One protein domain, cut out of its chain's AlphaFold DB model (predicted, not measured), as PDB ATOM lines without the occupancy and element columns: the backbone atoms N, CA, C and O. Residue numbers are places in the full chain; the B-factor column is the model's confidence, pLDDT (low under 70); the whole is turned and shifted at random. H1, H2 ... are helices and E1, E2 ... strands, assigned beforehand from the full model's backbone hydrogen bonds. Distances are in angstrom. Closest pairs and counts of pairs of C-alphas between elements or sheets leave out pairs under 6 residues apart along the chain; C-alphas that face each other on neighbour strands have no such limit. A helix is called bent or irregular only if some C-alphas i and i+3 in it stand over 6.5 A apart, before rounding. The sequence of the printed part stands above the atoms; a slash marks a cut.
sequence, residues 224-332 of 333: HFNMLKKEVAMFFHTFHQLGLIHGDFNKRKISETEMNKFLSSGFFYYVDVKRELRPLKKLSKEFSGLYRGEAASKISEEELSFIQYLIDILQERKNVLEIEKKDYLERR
ATOM      1  N   HIS A 224     124.536 106.368 140.954       78.88
ATOM      2  CA  HIS A 224     125.800 106.698 140.309       78.88
ATOM      3  C   HIS A 224     125.553 106.911 138.823       78.88
ATOM      4  O   HIS A 224     125.257 105.976 138.082       78.88
ATOM      5  N   PHE A 225     125.696 108.151 138.379       80.19
ATOM      6  CA  PHE A 225     125.737 108.462 136.966       80.19
ATOM      7  C   PHE A 225     127.139 108.163 136.450       80.19
ATOM      8  O   PHE A 225     128.105 108.821 136.841       80.19
ATOM      9  N   ASN A 226     127.246 107.205 135.532       81.44
ATOM     10  CA  ASN A 226     128.468 106.980 134.762       81.44
ATOM     11  C   ASN A 226     128.622 108.042 133.656       81.44
ATOM     12  O   ASN A 226     128.730 107.726 132.478       81.44
ATOM     13  N   MET A 227     128.526 109.307 134.051       86.12
ATOM     14  CA  MET A 227     128.549 110.493 133.204       86.12
ATOM     15  C   MET A 227     129.289 111.601 133.954       86.12
ATOM     16  O   MET A 227     129.289 111.641 135.190       86.12
ATOM     17  N   LEU A 228     129.896 112.524 133.214       87.44
ATOM     18  CA  LEU A 228     130.493 113.740 133.745       87.44
ATOM     19  C   LEU A 228     129.415 114.657 134.337       87.44
ATOM     20  O   LEU A 228     128.264 114.676 133.910       87.44
ATOM     21  N   LYS A 229     129.801 115.523 135.281       85.81
ATOM     22  CA  LYS A 229     128.880 116.467 135.945       85.81
ATOM     23  C   LYS A 229     128.050 117.310 134.962       85.81
ATOM     24  O   LYS A 229     126.879 117.582 135.213       85.81
ATOM     25  N   LYS A 230     128.669 117.731 133.854       85.06
ATOM     26  CA  LYS A 230     128.031 118.531 132.797       85.06
ATOM     27  C   LYS A 230     127.029 117.705 131.982       85.06
ATOM     28  O   LYS A 230     125.951 118.201 131.689       85.06
ATOM     29  N   GLU A 231     127.361 116.454 131.685       85.25
ATOM     30  CA  GLU A 231     126.489 115.502 130.984       85.25
ATOM     31  C   GLU A 231     125.266 115.146 131.833       85.25
ATOM     32  O   GLU A 231     124.156 115.094 131.320       85.25
ATOM     33  N   VAL A 232     125.430 115.016 133.156       86.00
ATOM     34  CA  VAL A 232     124.293 114.881 134.082       86.00
ATOM     35  C   VAL A 232     123.370 116.102 133.983       86.00
ATOM     36  O   VAL A 232     122.155 115.950 133.895       86.00
ATOM     37  N   ALA A 233     123.919 117.321 133.942       82.88
ATOM     38  CA  ALA A 233     123.105 118.526 133.765       82.88
ATOM     39  C   ALA A 233     122.387 118.553 132.399       82.88
ATOM     40  O   ALA A 233     121.201 118.877 132.355       82.88
ATOM     41  N   MET A 234     123.067 118.166 131.313       84.62
ATOM     42  CA  MET A 234     122.475 118.041 129.974       84.62
ATOM     43  C   MET A 234     121.345 117.008 129.954       84.62
ATOM     44  O   MET A 234     120.254 117.320 129.498       84.62
ATOM     45  N   PHE A 235     121.560 115.824 130.531       86.38
ATOM     46  CA  PHE A 235     120.553 114.768 130.640       86.38
ATOM     47  C   PHE A 235     119.263 115.289 131.278       86.38
ATOM     48  O   PHE A 235     118.191 115.216 130.680       86.38
ATOM     49  N   PHE A 236     119.353 115.891 132.466       80.62
ATOM     50  CA  PHE A 236     118.166 116.410 133.148       80.62
ATOM     51  C   PHE A 236     117.530 117.595 132.414       80.62
ATOM     52  O   PHE A 236     116.307 117.722 132.418       80.62
ATOM     53  N   HIS A 237     118.332 118.434 131.754       78.44
ATOM     54  CA  HIS A 237     117.829 119.527 130.926       78.44
ATOM     55  C   HIS A 237     117.016 119.016 129.728       78.44
ATOM     56  O   HIS A 237     115.870 119.427 129.549       78.44
ATOM     57  N   THR A 238     117.564 118.075 128.953       77.44
ATOM     58  CA  THR A 238     116.915 117.489 127.774       77.44
ATOM     59  C   THR A 238     115.614 116.783 128.149       77.44
ATOM     60  O   THR A 238     114.574 117.040 127.549       77.44
ATOM     61  N   PHE A 239     115.620 115.936 129.182       77.31
ATOM     62  CA  PHE A 239     114.411 115.220 129.603       77.31
ATOM     63  C   PHE A 239     113.341 116.152 130.190       77.31
ATOM     64  O   PHE A 239     112.147 115.890 130.036       77.31
ATOM     65  N   HIS A 240     113.746 117.260 130.814       74.19
ATOM     66  CA  HIS A 240     112.821 118.315 131.214       74.19
ATOM     67  C   HIS A 240     112.215 119.034 129.995       74.19
ATOM     68  O   HIS A 240     111.003 119.227 129.944       74.19
ATOM     69  N   GLN A 241     113.021 119.413 128.994       72.06
ATOM     70  CA  GLN A 241     112.526 120.047 127.759       72.06
ATOM     71  C   GLN A 241     111.561 119.150 126.974       72.06
ATOM     72  O   GLN A 241     110.585 119.640 126.414       72.06
ATOM     73  N   LEU A 242     111.802 117.837 126.968       71.25
ATOM     74  CA  LEU A 242     110.916 116.845 126.353       71.25
ATOM     75  C   LEU A 242     109.625 116.597 127.154       71.25
ATOM     76  O   LEU A 242     108.788 115.807 126.724       71.25
ATOM     77  N   GLY A 243     109.460 117.223 128.326       63.47
ATOM     78  CA  GLY A 243     108.311 116.999 129.205       63.47
ATOM     79  C   GLY A 243     108.284 115.602 129.831       63.47
ATOM     80  O   GLY A 243     107.248 115.166 130.321       63.47
ATOM     81  N   LEU A 244     109.404 114.876 129.820       68.06
ATOM     82  CA  LEU A 244     109.515 113.560 130.454       68.06
ATOM     83  C   LEU A 244     109.746 113.686 131.964       68.06
ATOM     84  O   LEU A 244     109.336 112.818 132.730       68.06
ATOM     85  N   ILE A 245     110.369 114.785 132.396       67.25
ATOM     86  CA  ILE A 245     110.551 115.138 133.805       67.25
ATOM     87  C   ILE A 245     109.822 116.457 134.063       67.25
ATOM     88  O   ILE A 245     110.181 117.489 133.499       67.25
ATOM     89  N   HIS A 246     108.811 116.428 134.930       55.44
ATOM     90  CA  HIS A 246     108.042 117.611 135.308       55.44
ATOM     91  C   HIS A 246     108.596 118.226 136.601       55.44
ATOM     92  O   HIS A 246     108.802 117.522 137.589       55.44
ATOM     93  N   GLY A 247     108.818 119.544 136.592       52.16
ATOM     94  CA  GLY A 247     108.919 120.347 137.816       52.16
ATOM     95  C   GLY A 247     107.531 120.615 138.410       52.16
ATOM     96  O   GLY A 247     106.521 120.462 137.725       52.16
ATOM     97  N   ASP A 248     107.473 120.999 139.682       43.28
ATOM     98  CA  ASP A 248     106.226 121.186 140.433       43.28
ATOM     99  C   ASP A 248     105.298 122.214 139.736       43.28
ATOM    100  O   ASP A 248     105.662 123.376 139.523       43.28
ATOM    101  N   PHE A 249     104.084 121.782 139.360       35.22
ATOM    102  CA  PHE A 249     103.144 122.505 138.480       35.22
ATOM    103  C   PHE A 249     102.720 123.895 138.997       35.22
ATOM    104  O   PHE A 249     102.200 124.716 138.237       35.22
ATOM    105  N   ASN A 250     102.966 124.195 140.273       42.47
ATOM    106  CA  ASN A 250     102.544 125.441 140.914       42.47
ATOM    107  C   ASN A 250     103.513 126.623 140.737       42.47
ATOM    108  O   ASN A 250     103.220 127.724 141.209       42.47
ATOM    109  N   LYS A 251     104.660 126.458 140.062       41.44
ATOM    110  CA  LYS A 251     105.678 127.520 139.948       41.44
ATOM    111  C   LYS A 251     106.114 127.773 138.507       41.44
ATOM    112  O   LYS A 251     107.092 127.229 138.012       41.44
ATOM    113  N   ARG A 252     105.452 128.736 137.860       38.78
ATOM    114  CA  ARG A 252     105.699 129.174 136.468       38.78
ATOM    115  C   ARG A 252     107.087 129.796 136.174       38.78
ATOM    116  O   ARG A 252     107.251 130.356 135.098       38.78
ATOM    117  N   LYS A 253     108.090 129.743 137.068       46.41
ATOM    118  CA  LYS A 253     109.412 130.384 136.836       46.41
ATOM    119  C   LYS A 253     110.650 129.709 137.477       46.41
ATOM    120  O   LYS A 253     111.652 130.387 137.676       46.41
ATOM    121  N   ILE A 254     110.621 128.416 137.841       49.72
ATOM    122  CA  ILE A 254     111.638 127.830 138.759       49.72
ATOM    123  C   ILE A 254     112.160 126.429 138.327       49.72
ATOM    124  O   ILE A 254     112.665 125.685 139.157       49.72
ATOM    125  N   SER A 255     112.128 126.045 137.044       58.50
ATOM    126  CA  SER A 255     112.549 124.682 136.632       58.50
ATOM    127  C   SER A 255     114.029 124.361 136.917       58.50
ATOM    128  O   SER A 255     114.329 123.338 137.529       58.50
ATOM    129  N   GLU A 256     114.963 125.255 136.566       59.94
ATOM    130  CA  GLU A 256     116.404 125.071 136.827       59.94
ATOM    131  C   GLU A 256     116.709 124.982 138.328       59.94
ATOM    132  O   GLU A 256     117.474 124.134 138.789       59.94
ATOM    133  N   THR A 257     116.120 125.887 139.111       61.62
ATOM    134  CA  THR A 257     116.408 125.982 140.545       61.62
ATOM    135  C   THR A 257     115.837 124.785 141.300       61.62
ATOM    136  O   THR A 257     116.457 124.330 142.258       61.62
ATOM    137  N   GLU A 258     114.691 124.253 140.877       61.12
ATOM    138  CA  GLU A 258     114.099 123.042 141.455       61.12
ATOM    139  C   GLU A 258     114.864 121.783 141.054       61.12
ATOM    140  O   GLU A 258     115.217 121.002 141.937       61.12
ATOM    141  N   MET A 259     115.243 121.639 139.780       68.12
ATOM    142  CA  MET A 259     116.073 120.521 139.320       68.12
ATOM    143  C   MET A 259     117.439 120.506 140.017       68.12
ATOM    144  O   MET A 259     117.897 119.477 140.508       68.12
ATOM    145  N   ASN A 260     118.082 121.670 140.142       66.75
ATOM    146  CA  ASN A 260     119.340 121.812 140.868       66.75
ATOM    147  C   ASN A 260     119.187 121.483 142.361       66.75
ATOM    148  O   ASN A 260     120.079 120.860 142.937       66.75
ATOM    149  N   LYS A 261     118.072 121.879 142.990       64.62
ATOM    150  CA  LYS A 261     117.774 121.509 144.381       64.62
ATOM    151  C   LYS A 261     117.618 119.999 144.528       64.62
ATOM    152  O   LYS A 261     118.289 119.451 145.390       64.62
ATOM    153  N   PHE A 262     116.829 119.355 143.668       69.75
ATOM    154  CA  PHE A 262     116.610 117.904 143.664       69.75
ATOM    155  C   PHE A 262     117.919 117.119 143.497       69.75
ATOM    156  O   PHE A 262     118.273 116.271 144.314       69.75
ATOM    157  N   LEU A 263     118.703 117.460 142.475       68.12
ATOM    158  CA  LEU A 263     119.972 116.786 142.201       68.12
ATOM    159  C   LEU A 263     121.042 117.062 143.260       68.12
ATOM    160  O   LEU A 263     121.930 116.238 143.455       68.12
ATOM    161  N   SER A 264     120.968 118.206 143.944       63.59
ATOM    162  CA  SER A 264     121.892 118.547 145.031       63.59
ATOM    163  C   SER A 264     121.444 118.028 146.403       63.59
ATOM    164  O   SER A 264     122.258 118.060 147.328       63.59
ATOM    165  N   SER A 265     120.180 117.619 146.572       58.84
ATOM    166  CA  SER A 265     119.639 117.106 147.841       58.84
ATOM    167  C   SER A 265     119.733 115.585 147.967       58.84
ATOM    168  O   SER A 265     119.801 115.089 149.090       58.84
ATOM    169  N   GLY A 266     119.772 114.849 146.852       63.25
ATOM    170  CA  GLY A 266     119.904 113.387 146.851       63.25
ATOM    171  C   GLY A 266     121.345 112.860 146.949       63.25
ATOM    172  O   GLY A 266     122.323 113.591 146.780       63.25
ATOM    173  N   PHE A 267     121.486 111.547 147.171       67.88
ATOM    174  CA  PHE A 267     122.767 110.816 147.147       67.88
ATOM    175  C   PHE A 267     123.201 110.480 145.711       67.88
ATOM    176  O   PHE A 267     123.441 109.321 145.362       67.88
ATOM    177  N   PHE A 268     123.270 111.509 144.871       77.25
ATOM    178  CA  PHE A 268     123.684 111.397 143.481       77.25
ATOM    179  C   PHE A 268     125.195 111.570 143.351       77.25
ATOM    180  O   PHE A 268     125.793 112.450 143.979       77.25
ATOM    181  N   TYR A 269     125.811 110.752 142.505       80.50
ATOM    182  CA  TYR A 269     127.240 110.816 142.214       80.50
ATOM    183  C   TYR A 269     127.463 110.854 140.709       80.50
ATOM    184  O   TYR A 269     126.707 110.252 139.955       80.50
ATOM    185  N   TYR A 270     128.501 111.559 140.283       85.88
ATOM    186  CA  TYR A 270     128.958 111.592 138.898       85.88
ATOM    187  C   TYR A 270     130.400 111.090 138.831       85.88
ATOM    188  O   TYR A 270     131.114 111.095 139.838       85.88
ATOM    189  N   VAL A 271     130.834 110.678 137.647       84.50
ATOM    190  CA  VAL A 271     132.215 110.264 137.398       84.50
ATOM    191  C   VAL A 271     132.994 111.477 136.900       84.50
ATOM    192  O   VAL A 271     132.565 112.145 135.966       84.50
ATOM    193  N   ASP A 272     134.109 111.832 137.538       80.88
ATOM    194  CA  ASP A 272     134.942 112.944 137.072       80.88
ATOM    195  C   ASP A 272     135.875 112.538 135.912       80.88
ATOM    196  O   ASP A 272     135.936 111.382 135.500       80.88
ATOM    197  N   VAL A 273     136.641 113.494 135.378       83.00
ATOM    198  CA  VAL A 273     137.575 113.252 134.257       83.00
ATOM    199  C   VAL A 273     138.658 112.216 134.608       83.00
ATOM    200  O   VAL A 273     139.203 111.562 133.722       83.00
ATOM    201  N   LYS A 274     138.956 112.027 135.899       80.69
ATOM    202  CA  LYS A 274     139.894 111.016 136.410       80.69
ATOM    203  C   LYS A 274     139.219 109.673 136.703       80.69
ATOM    204  O   LYS A 274     139.872 108.766 137.206       80.69
ATOM    205  N   ARG A 275     137.939 109.532 136.352       77.50
ATOM    206  CA  ARG A 275     137.080 108.379 136.637       77.50
ATOM    207  C   ARG A 275     136.814 108.140 138.127       77.50
ATOM    208  O   ARG A 275     136.486 107.028 138.528       77.50
ATOM    209  N   GLU A 276     136.921 109.181 138.947       72.81
ATOM    210  CA  GLU A 276     136.600 109.120 140.371       72.81
ATOM    211  C   GLU A 276     135.128 109.479 140.602       72.81
ATOM    212  O   GLU A 276     134.614 110.448 140.036       72.81
ATOM    213  N   LEU A 277     134.454 108.730 141.479       76.56
ATOM    214  CA  LEU A 277     133.097 109.055 141.911       76.56
ATOM    215  C   LEU A 277     133.112 110.299 142.798       76.56
ATOM    216  O   LEU A 277     133.788 110.346 143.828       76.56
ATOM    217  N   ARG A 278     132.321 111.305 142.424       78.44
ATOM    218  CA  ARG A 278     132.165 112.539 143.196       78.44
ATOM    219  C   ARG A 278     130.703 112.856 143.466       78.44
ATOM    220  O   ARG A 278     129.862 112.631 142.598       78.44
ATOM    221  N   PRO A 279     130.383 113.411 144.647       76.12
ATOM    222  CA  PRO A 279     129.017 113.782 144.970       76.12
ATOM    223  C   PRO A 279     128.540 114.925 144.069       76.12
ATOM    224  O   PRO A 279     129.248 115.915 143.849       76.12
ATOM    225  N   LEU A 280     127.310 114.806 143.584       76.38
ATOM    226  CA  LEU A 280     126.651 115.796 142.746       76.38
ATOM    227  C   LEU A 280     126.155 116.953 143.624       76.38
ATOM    228  O   LEU A 280     125.078 116.913 144.203       76.38
ATOM    229  N   LYS A 281     126.979 117.993 143.782       75.81
ATOM    230  CA  LYS A 281     126.643 119.182 144.586       75.81
ATOM    231  C   LYS A 281     126.688 120.442 143.732       75.81
ATOM    232  O   LYS A 281     127.652 120.633 142.986       75.81
ATOM    233  N   LYS A 282     125.703 121.332 143.918       68.62
ATOM    234  CA  LYS A 282     125.642 122.687 143.334       68.62
ATOM    235  C   LYS A 282     125.841 122.659 141.810       68.62
ATOM    236  O   LYS A 282     126.947 122.896 141.327       68.62
ATOM    237  N   LEU A 283     124.767 122.370 141.073       69.50
ATOM    238  CA  LEU A 283     124.731 122.332 139.602       69.50
ATOM    239  C   LEU A 283     124.346 123.668 138.954       69.50
ATOM    240  O   LEU A 283     124.212 123.754 137.739       69.50
ATOM    241  N   SER A 284     124.155 124.727 139.744       67.50
ATOM    242  CA  SER A 284     123.725 126.038 139.237       67.50
ATOM    243  C   SER A 284     124.663 126.609 138.177       67.50
ATOM    244  O   SER A 284     124.224 127.355 137.315       67.50
ATOM    245  N   LYS A 285     125.963 126.293 138.226       71.50
ATOM    246  CA  LYS A 285     126.925 126.787 137.233       71.50
ATOM    247  C   LYS A 285     126.753 126.050 135.905       71.50
ATOM    248  O   LYS A 285     126.753 126.680 134.853       71.50
ATOM    249  N   GLU A 286     126.580 124.738 135.975       74.75
ATOM    250  CA  GLU A 286     126.381 123.836 134.849       74.75
ATOM    251  C   GLU A 286     125.040 124.114 134.162       74.75
ATOM    252  O   GLU A 286     125.007 124.293 132.948       74.75
ATOM    253  N   PHE A 287     123.964 124.272 134.935       71.81
ATOM    254  CA  PHE A 287     122.657 124.647 134.405       71.81
ATOM    255  C   PHE A 287     122.612 126.082 133.873       71.81
ATOM    256  O   PHE A 287     122.047 126.294 132.804       71.81
ATOM    257  N   SER A 288     123.282 127.048 134.512       66.56
ATOM    258  CA  SER A 288     123.315 128.421 133.992       66.56
ATOM    259  C   SER A 288     123.961 128.520 132.606       66.56
ATOM    260  O   SER A 288     123.659 129.445 131.862       66.56
ATOM    261  N   GLY A 289     124.832 127.575 132.237       66.62
ATOM    262  CA  GLY A 289     125.385 127.480 130.884       66.62
ATOM    263  C   GLY A 289     124.400 126.929 129.849       66.62
ATOM    264  O   GLY A 289     124.524 127.270 128.680       66.62
ATOM    265  N   LEU A 290     123.424 126.123 130.279       68.69
ATOM    266  CA  LEU A 290     122.422 125.462 129.432       68.69
ATOM    267  C   LEU A 290     121.134 126.302 129.302       68.69
ATOM    268  O   LEU A 290     120.613 126.480 128.208       68.69
ATOM    269  N   TYR A 291     120.651 126.901 130.399       62.84
ATOM    270  CA  TYR A 291     119.396 127.674 130.439       62.84
ATOM    271  C   TYR A 291     119.527 129.149 130.015       62.84
ATOM    272  O   TYR A 291     118.522 129.786 129.715       62.84
ATOM    273  N   ARG A 292     120.741 129.722 129.929       56.62
ATOM    274  CA  ARG A 292     120.949 131.101 129.415       56.62
ATOM    275  C   ARG A 292     120.721 131.242 127.895       56.62
ATOM    276  O   ARG A 292     120.897 132.329 127.349       56.62
ATOM    277  N   GLY A 293     120.319 130.162 127.225       50.06
ATOM    278  CA  GLY A 293     120.131 130.058 125.779       50.06
ATOM    279  C   GLY A 293     118.890 130.734 125.190       50.06
ATOM    280  O   GLY A 293     118.768 130.742 123.972       50.06
ATOM    281  N   GLU A 294     118.008 131.372 125.972       45.31
ATOM    282  CA  GLU A 294     116.949 132.216 125.377       45.31
ATOM    283  C   GLU A 294     117.515 133.479 124.687       45.31
ATOM    284  O   GLU A 294     116.824 134.103 123.887       45.31
ATOM    285  N   ALA A 295     118.790 133.827 124.924       43.41
ATOM    286  CA  ALA A 295     119.471 134.958 124.283       43.41
ATOM    287  C   ALA A 295     120.735 134.592 123.471       43.41
ATOM    288  O   ALA A 295     121.429 135.493 123.001       43.41
ATOM    289  N   ALA A 296     121.060 133.308 123.268       43.19
ATOM    290  CA  ALA A 296     122.240 132.910 122.493       43.19
ATOM    291  C   ALA A 296     121.917 131.756 121.538       43.19
ATOM    292  O   ALA A 296     121.748 130.609 121.935       43.19
ATOM    293  N   SER A 297     121.875 132.083 120.253       49.31
ATOM    294  CA  SER A 297     121.557 131.253 119.089       49.31
ATOM    295  C   SER A 297     122.552 130.118 118.778       49.31
ATOM    296  O   SER A 297     122.840 129.854 117.611       49.31
ATOM    297  N   LYS A 298     123.110 129.429 119.780       55.69
ATOM    298  CA  LYS A 298     124.057 128.324 119.559       55.69
ATOM    299  C   LYS A 298     123.794 127.161 120.512       55.69
ATOM    300  O   LYS A 298     124.300 127.150 121.630       55.69
ATOM    301  N   ILE A 299     123.055 126.163 120.027       63.41
ATOM    302  CA  ILE A 299     123.136 124.794 120.554       63.41
ATOM    303  C   ILE A 299     124.603 124.366 120.437       63.41
ATOM    304  O   ILE A 299     125.218 124.558 119.386       63.41
ATOM    305  N   SER A 300     125.192 123.848 121.515       71.44
ATOM    306  CA  SER A 300     126.600 123.438 121.488       71.44
ATOM    307  C   SER A 300     126.772 122.104 120.748       71.44
ATOM    308  O   SER A 300     125.954 121.201 120.907       71.44
ATOM    309  N   GLU A 301     127.849 121.945 119.968       77.69
ATOM    310  CA  GLU A 301     128.189 120.657 119.327       77.69
ATOM    311  C   GLU A 301     128.332 119.523 120.356       77.69
ATOM    312  O   GLU A 301     128.010 118.370 120.074       77.69
ATOM    313  N   GLU A 302     128.752 119.863 121.576       77.56
ATOM    314  CA  GLU A 302     128.836 118.939 122.708       77.56
ATOM    315  C   GLU A 302     127.457 118.416 123.138       77.56
ATOM    316  O   GLU A 302     127.310 117.225 123.395       77.56
ATOM    317  N   GLU A 303     126.437 119.276 123.185       76.38
ATOM    318  CA  GLU A 303     125.065 118.878 123.526       76.38
ATOM    319  C   GLU A 303     124.447 117.998 122.435       76.38
ATOM    320  O   GLU A 303     123.842 116.975 122.746       76.38
ATOM    321  N   LEU A 304     124.668 118.332 121.158       81.69
ATOM    322  CA  LEU A 304     124.250 117.482 120.036       81.69
ATOM    323  C   LEU A 304     124.911 116.100 120.100       81.69
ATOM    324  O   LEU A 304     124.233 115.082 119.955       81.69
ATOM    325  N   SER A 305     126.218 116.062 120.361       85.25
ATOM    326  CA  SER A 305     126.971 114.812 120.500       85.25
ATOM    327  C   SER A 305     126.462 113.972 121.676       85.25
ATOM    328  O   SER A 305     126.326 112.756 121.558       85.25
ATOM    329  N   PHE A 306     126.120 114.615 122.796       85.94
ATOM    330  CA  PHE A 306     125.551 113.940 123.957       85.94
ATOM    331  C   PHE A 306     124.147 113.377 123.685       85.94
ATOM    332  O   PHE A 306     123.864 112.235 124.042       85.94
ATOM    333  N   ILE A 307     123.273 114.130 123.010       86.19
ATOM    334  CA  ILE A 307     121.940 113.642 122.628       86.19
ATOM    335  C   ILE A 307     122.055 112.444 121.680       86.19
ATOM    336  O   ILE A 307     121.352 111.453 121.877       86.19
ATOM    337  N   GLN A 308     122.956 112.495 120.695       89.88
ATOM    338  CA  GLN A 308     123.194 111.362 119.798       89.88
ATOM    339  C   GLN A 308     123.647 110.118 120.575       89.88
ATOM    340  O   GLN A 308     123.090 109.042 120.383       89.88
ATOM    341  N   TYR A 309     124.573 110.279 121.523       88.94
ATOM    342  CA  TYR A 309     125.008 109.193 122.403       88.94
ATOM    343  C   TYR A 309     123.847 108.574 123.204       88.94
ATOM    344  O   TYR A 309     123.737 107.350 123.298       88.94
ATOM    345  N   LEU A 310     122.939 109.397 123.745       87.12
ATOM    346  CA  LEU A 310     121.743 108.901 124.438       87.12
ATOM    347  C   LEU A 310     120.806 108.127 123.501       87.12
ATOM    348  O   LEU A 310     120.256 107.100 123.903       87.12
ATOM    349  N   ILE A 311     120.617 108.606 122.269       89.94
ATOM    350  CA  ILE A 311     119.805 107.924 121.253       89.94
ATOM    351  C   ILE A 311     120.384 106.538 120.963       89.94
ATOM    352  O   ILE A 311     119.632 105.562 120.977       89.94
ATOM    353  N   ASP A 312     121.696 106.443 120.758       91.88
ATOM    354  CA  ASP A 312     122.371 105.187 120.429       91.88
ATOM    355  C   ASP A 312     122.199 104.150 121.556       91.88
ATOM    356  O   ASP A 312     121.799 103.012 121.297       91.88
ATOM    357  N   ILE A 313     122.376 104.557 122.824       88.62
ATOM    358  CA  ILE A 313     122.157 103.678 123.992       88.62
ATOM    359  C   ILE A 313     120.705 103.192 124.069       88.62
ATOM    360  O   ILE A 313     120.436 102.017 124.344       88.62
ATOM    361  N   LEU A 314     119.740 104.091 123.862       88.88
ATOM    362  CA  LEU A 314     118.322 103.739 123.942       88.88
ATOM    363  C   LEU A 314     117.916 102.780 122.815       88.88
ATOM    364  O   LEU A 314     117.123 101.864 123.050       88.88
ATOM    365  N   GLN A 315     118.471 102.952 121.614       92.81
ATOM    366  CA  GLN A 315     118.266 102.034 120.493       92.81
ATOM    367  C   GLN A 315     118.856 100.652 120.781       92.81
ATOM    368  O   GLN A 315     118.181  99.646 120.559       92.81
ATOM    369  N   GLU A 316     120.068 100.587 121.336       92.75
ATOM    370  CA  GLU A 316     120.680  99.325 121.752       92.75
ATOM    371  C   GLU A 316     119.799  98.596 122.776       92.75
ATOM    372  O   GLU A 316     119.448  97.428 122.583       92.75
ATOM    373  N   ARG A 317     119.342  99.296 123.826       91.88
ATOM    374  CA  ARG A 317     118.472  98.692 124.845       91.88
ATOM    375  C   ARG A 317     117.140  98.221 124.265       91.88
ATOM    376  O   ARG A 317     116.658  97.157 124.655       91.88
ATOM    377  N   LYS A 318     116.550  98.979 123.339       93.25
ATOM    378  CA  LYS A 318     115.328  98.575 122.635       93.25
ATOM    379  C   LYS A 318     115.537  97.258 121.881       93.25
ATOM    380  O   LYS A 318     114.726  96.351 122.042       93.25
ATOM    381  N   ASN A 319     116.626  97.134 121.121       94.25
ATOM    382  CA  ASN A 319     116.932  95.919 120.362       94.25
ATOM    383  C   ASN A 319     117.092  94.701 121.287       94.25
ATOM    384  O   ASN A 319     116.555  93.632 120.999       94.25
ATOM    385  N   VAL A 320     117.766  94.868 122.432       93.44
ATOM    386  CA  VAL A 320     117.892  93.808 123.449       93.44
ATOM    387  C   VAL A 320     116.518  93.363 123.960       93.44
ATOM    388  O   VAL A 320     116.236  92.169 123.996       93.44
ATOM    389  N   LEU A 321     115.633  94.307 124.293       90.75
ATOM    390  CA  LEU A 321     114.279  93.997 124.768       90.75
ATOM    391  C   LEU A 321     113.422  93.294 123.702       90.75
ATOM    392  O   LEU A 321     112.592  92.445 124.033       90.75
ATOM    393  N   GLU A 322     113.604  93.625 122.422       93.81
ATOM    394  CA  GLU A 322     112.916  92.951 121.315       93.81
ATOM    395  C   GLU A 322     113.368  91.492 121.162       93.81
ATOM    396  O   GLU A 322     112.523  90.614 120.959       93.81
ATOM    397  N   ILE A 323     114.667  91.219 121.329       93.38
ATOM    398  CA  ILE A 323     115.222  89.858 121.343       93.38
ATOM    399  C   ILE A 323     114.686  89.078 122.550       93.38
ATOM    400  O   ILE A 323     114.113  88.007 122.374       93.38
ATOM    401  N   GLU A 324     114.774  89.642 123.760       91.25
ATOM    402  CA  GLU A 324     114.269  89.009 124.990       91.25
ATOM    403  C   GLU A 324     112.776  88.656 124.878       91.25
ATOM    404  O   GLU A 324     112.342  87.565 125.259       91.25
ATOM    405  N   LYS A 325     111.973  89.564 124.308       91.75
ATOM    406  CA  LYS A 325     110.547  89.334 124.060       91.75
ATOM    407  C   LYS A 325     110.318  88.198 123.064       91.75
ATOM    408  O   LYS A 325     109.402  87.399 123.268       91.75
ATOM    409  N   LYS A 326     111.103  88.136 121.985       93.00
ATOM    410  CA  LYS A 326     111.010  87.073 120.977       93.00
ATOM    411  C   LYS A 326     111.333  85.712 121.596       93.00
ATOM    412  O   LYS A 326     110.507  84.807 121.495       93.00
ATOM    413  N   ASP A 327     112.443  85.609 122.320       90.75
ATOM    414  CA  ASP A 327     112.869  84.383 123.000       90.75
ATOM    415  C   ASP A 327     111.826  83.904 124.018       90.75
ATOM    416  O   ASP A 327     111.517  82.714 124.102       90.75
ATOM    417  N   TYR A 328     111.237  84.830 124.782       88.00
ATOM    418  CA  TYR A 328     110.167  84.510 125.726       88.00
ATOM    419  C   TYR A 328     108.925  83.933 125.031       88.00
ATOM    420  O   TYR A 328     108.335  82.965 125.511       88.00
ATOM    421  N   LEU A 329     108.522  84.511 123.896       87.88
ATOM    422  CA  LEU A 329     107.377  84.032 123.120       87.88
ATOM    423  C   LEU A 329     107.654  82.686 122.438       87.88
ATOM    424  O   LEU A 329     106.733  81.880 122.319       87.88
ATOM    425  N   GLU A 330     108.893  82.429 122.018       86.06
ATOM    426  CA  GLU A 330     109.317  81.148 121.441       86.06
ATOM    427  C   GLU A 330     109.357  80.027 122.484       86.06
ATOM    428  O   GLU A 330     108.908  78.928 122.189       86.06
ATOM    429  N   ARG A 331     109.781  80.307 123.725       78.69
ATOM    430  CA  ARG A 331     109.761  79.331 124.839       78.69
ATOM    431  C   ARG A 331     108.361  78.963 125.332       78.69
ATOM    432  O   ARG A 331     108.220  78.026 126.113       78.69
ATOM    433  N   ARG A 332     107.345  79.750 124.971       72.19
ATOM    434  CA  ARG A 332     105.954  79.567 125.413       72.19
ATOM    435  C   ARG A 332     105.100  78.794 124.397       72.19
ATOM    436  O   ARG A 332     103.975  78.426 124.730       72.19
TER     437      ARG A 332
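Overview. This is residues 224 to 332 of the 333 residues of an uncharacterized protein of Gramella flava JLT2011 (UniProt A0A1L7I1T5). A small compact body of three helices, with H2 and H3 side by side and H1 slanting past H3, has one long helix, H4, reaching out of it as a straight arm; residues 311 to 332 stick out free. A small hairpin of two short strands, E1 and E2, lies by the beginning of H1, at residues 229 to 232. The printed part has 109 residues, with four named helices and two named strands in the order H1, H2, E1, E2, H3, H4; the sheet has the order E1 - E2, antiparallel, and the class is mostly helix. The whole is loose, with a radius of gyration of the C-alphas of 17.1 A and spans of 53 by 35 by 29 A, the arm making the length.

Along the chain. H1 is residues 229 to 241, 18.6 A long, and begins at C-alpha 229 at (128.880, 116.467, 135.945). H2 is residues 255 to 265, 15.3 A. E1 is residues 268 to 271, 10.5 A, and E2 is residues 277 to 279, 7.0 A. H3 is residues 284 to 295, 17.9 A, and is irregular: C-alphas 291 and 294 are 7.2 A apart. H4 is residues 301 to 330, 43.8 A, from C-alpha 301 at (128.189, 120.657, 119.327) to C-alpha 330 at (109.317, 81.148, 121.441).

Arrangement. H1 and H2 are close but not clearly touching; their closest C-alphas, of Phe 236 and Met 259, are 7.7 A apart. H1 touches H3 at a steep tilt of 46 degrees, the same way; the closest C-alphas are those of Lys 230 and Glu 286, 5.9 A apart, and H3 touches H1 with residues 286 to 290 alone. H2 and H3 touch at a shallow tilt of 10 degrees, opposite ways, closest at the C-alphas of Asn 260 and Ser 284, 6.3 A. The closest C-alphas of H1 and E1 are those of Lys 229 and Tyr 270, 5.7 A. E1 and E2 form an antiparallel hairpin, with N 270 and O 278 within hydrogen-bond range at 2.9 A. Residues 224 to 225 pair with residues 269 to 270 of E1, parallel. H1 and H4 only just touch, with 3 pairs of C-alphas within 8 A, closest at Met 234 and Glu 303, 7.0 A; their lines are about perpendicular, only just, at 72 degrees. H3 and H4 are apart. In H1, H2 and H4 every O i to N i+4 pair is within hydrogen-bond range; in H3 3 of 8 are, beside 2 of 9 O i to N i+3 pairs.

Size, cuts and confidence. The two C-alphas farthest apart, of Ala 295 and Arg 332, are 57.0 A apart. The printed part has no cut. The link from H1 to H2 is long, with 13 residues; the other links are tight. The mean pLDDT of the printed part is 74.0, and it is under 70 at residues 243 to 267, 282 to 284 and 288 to 299.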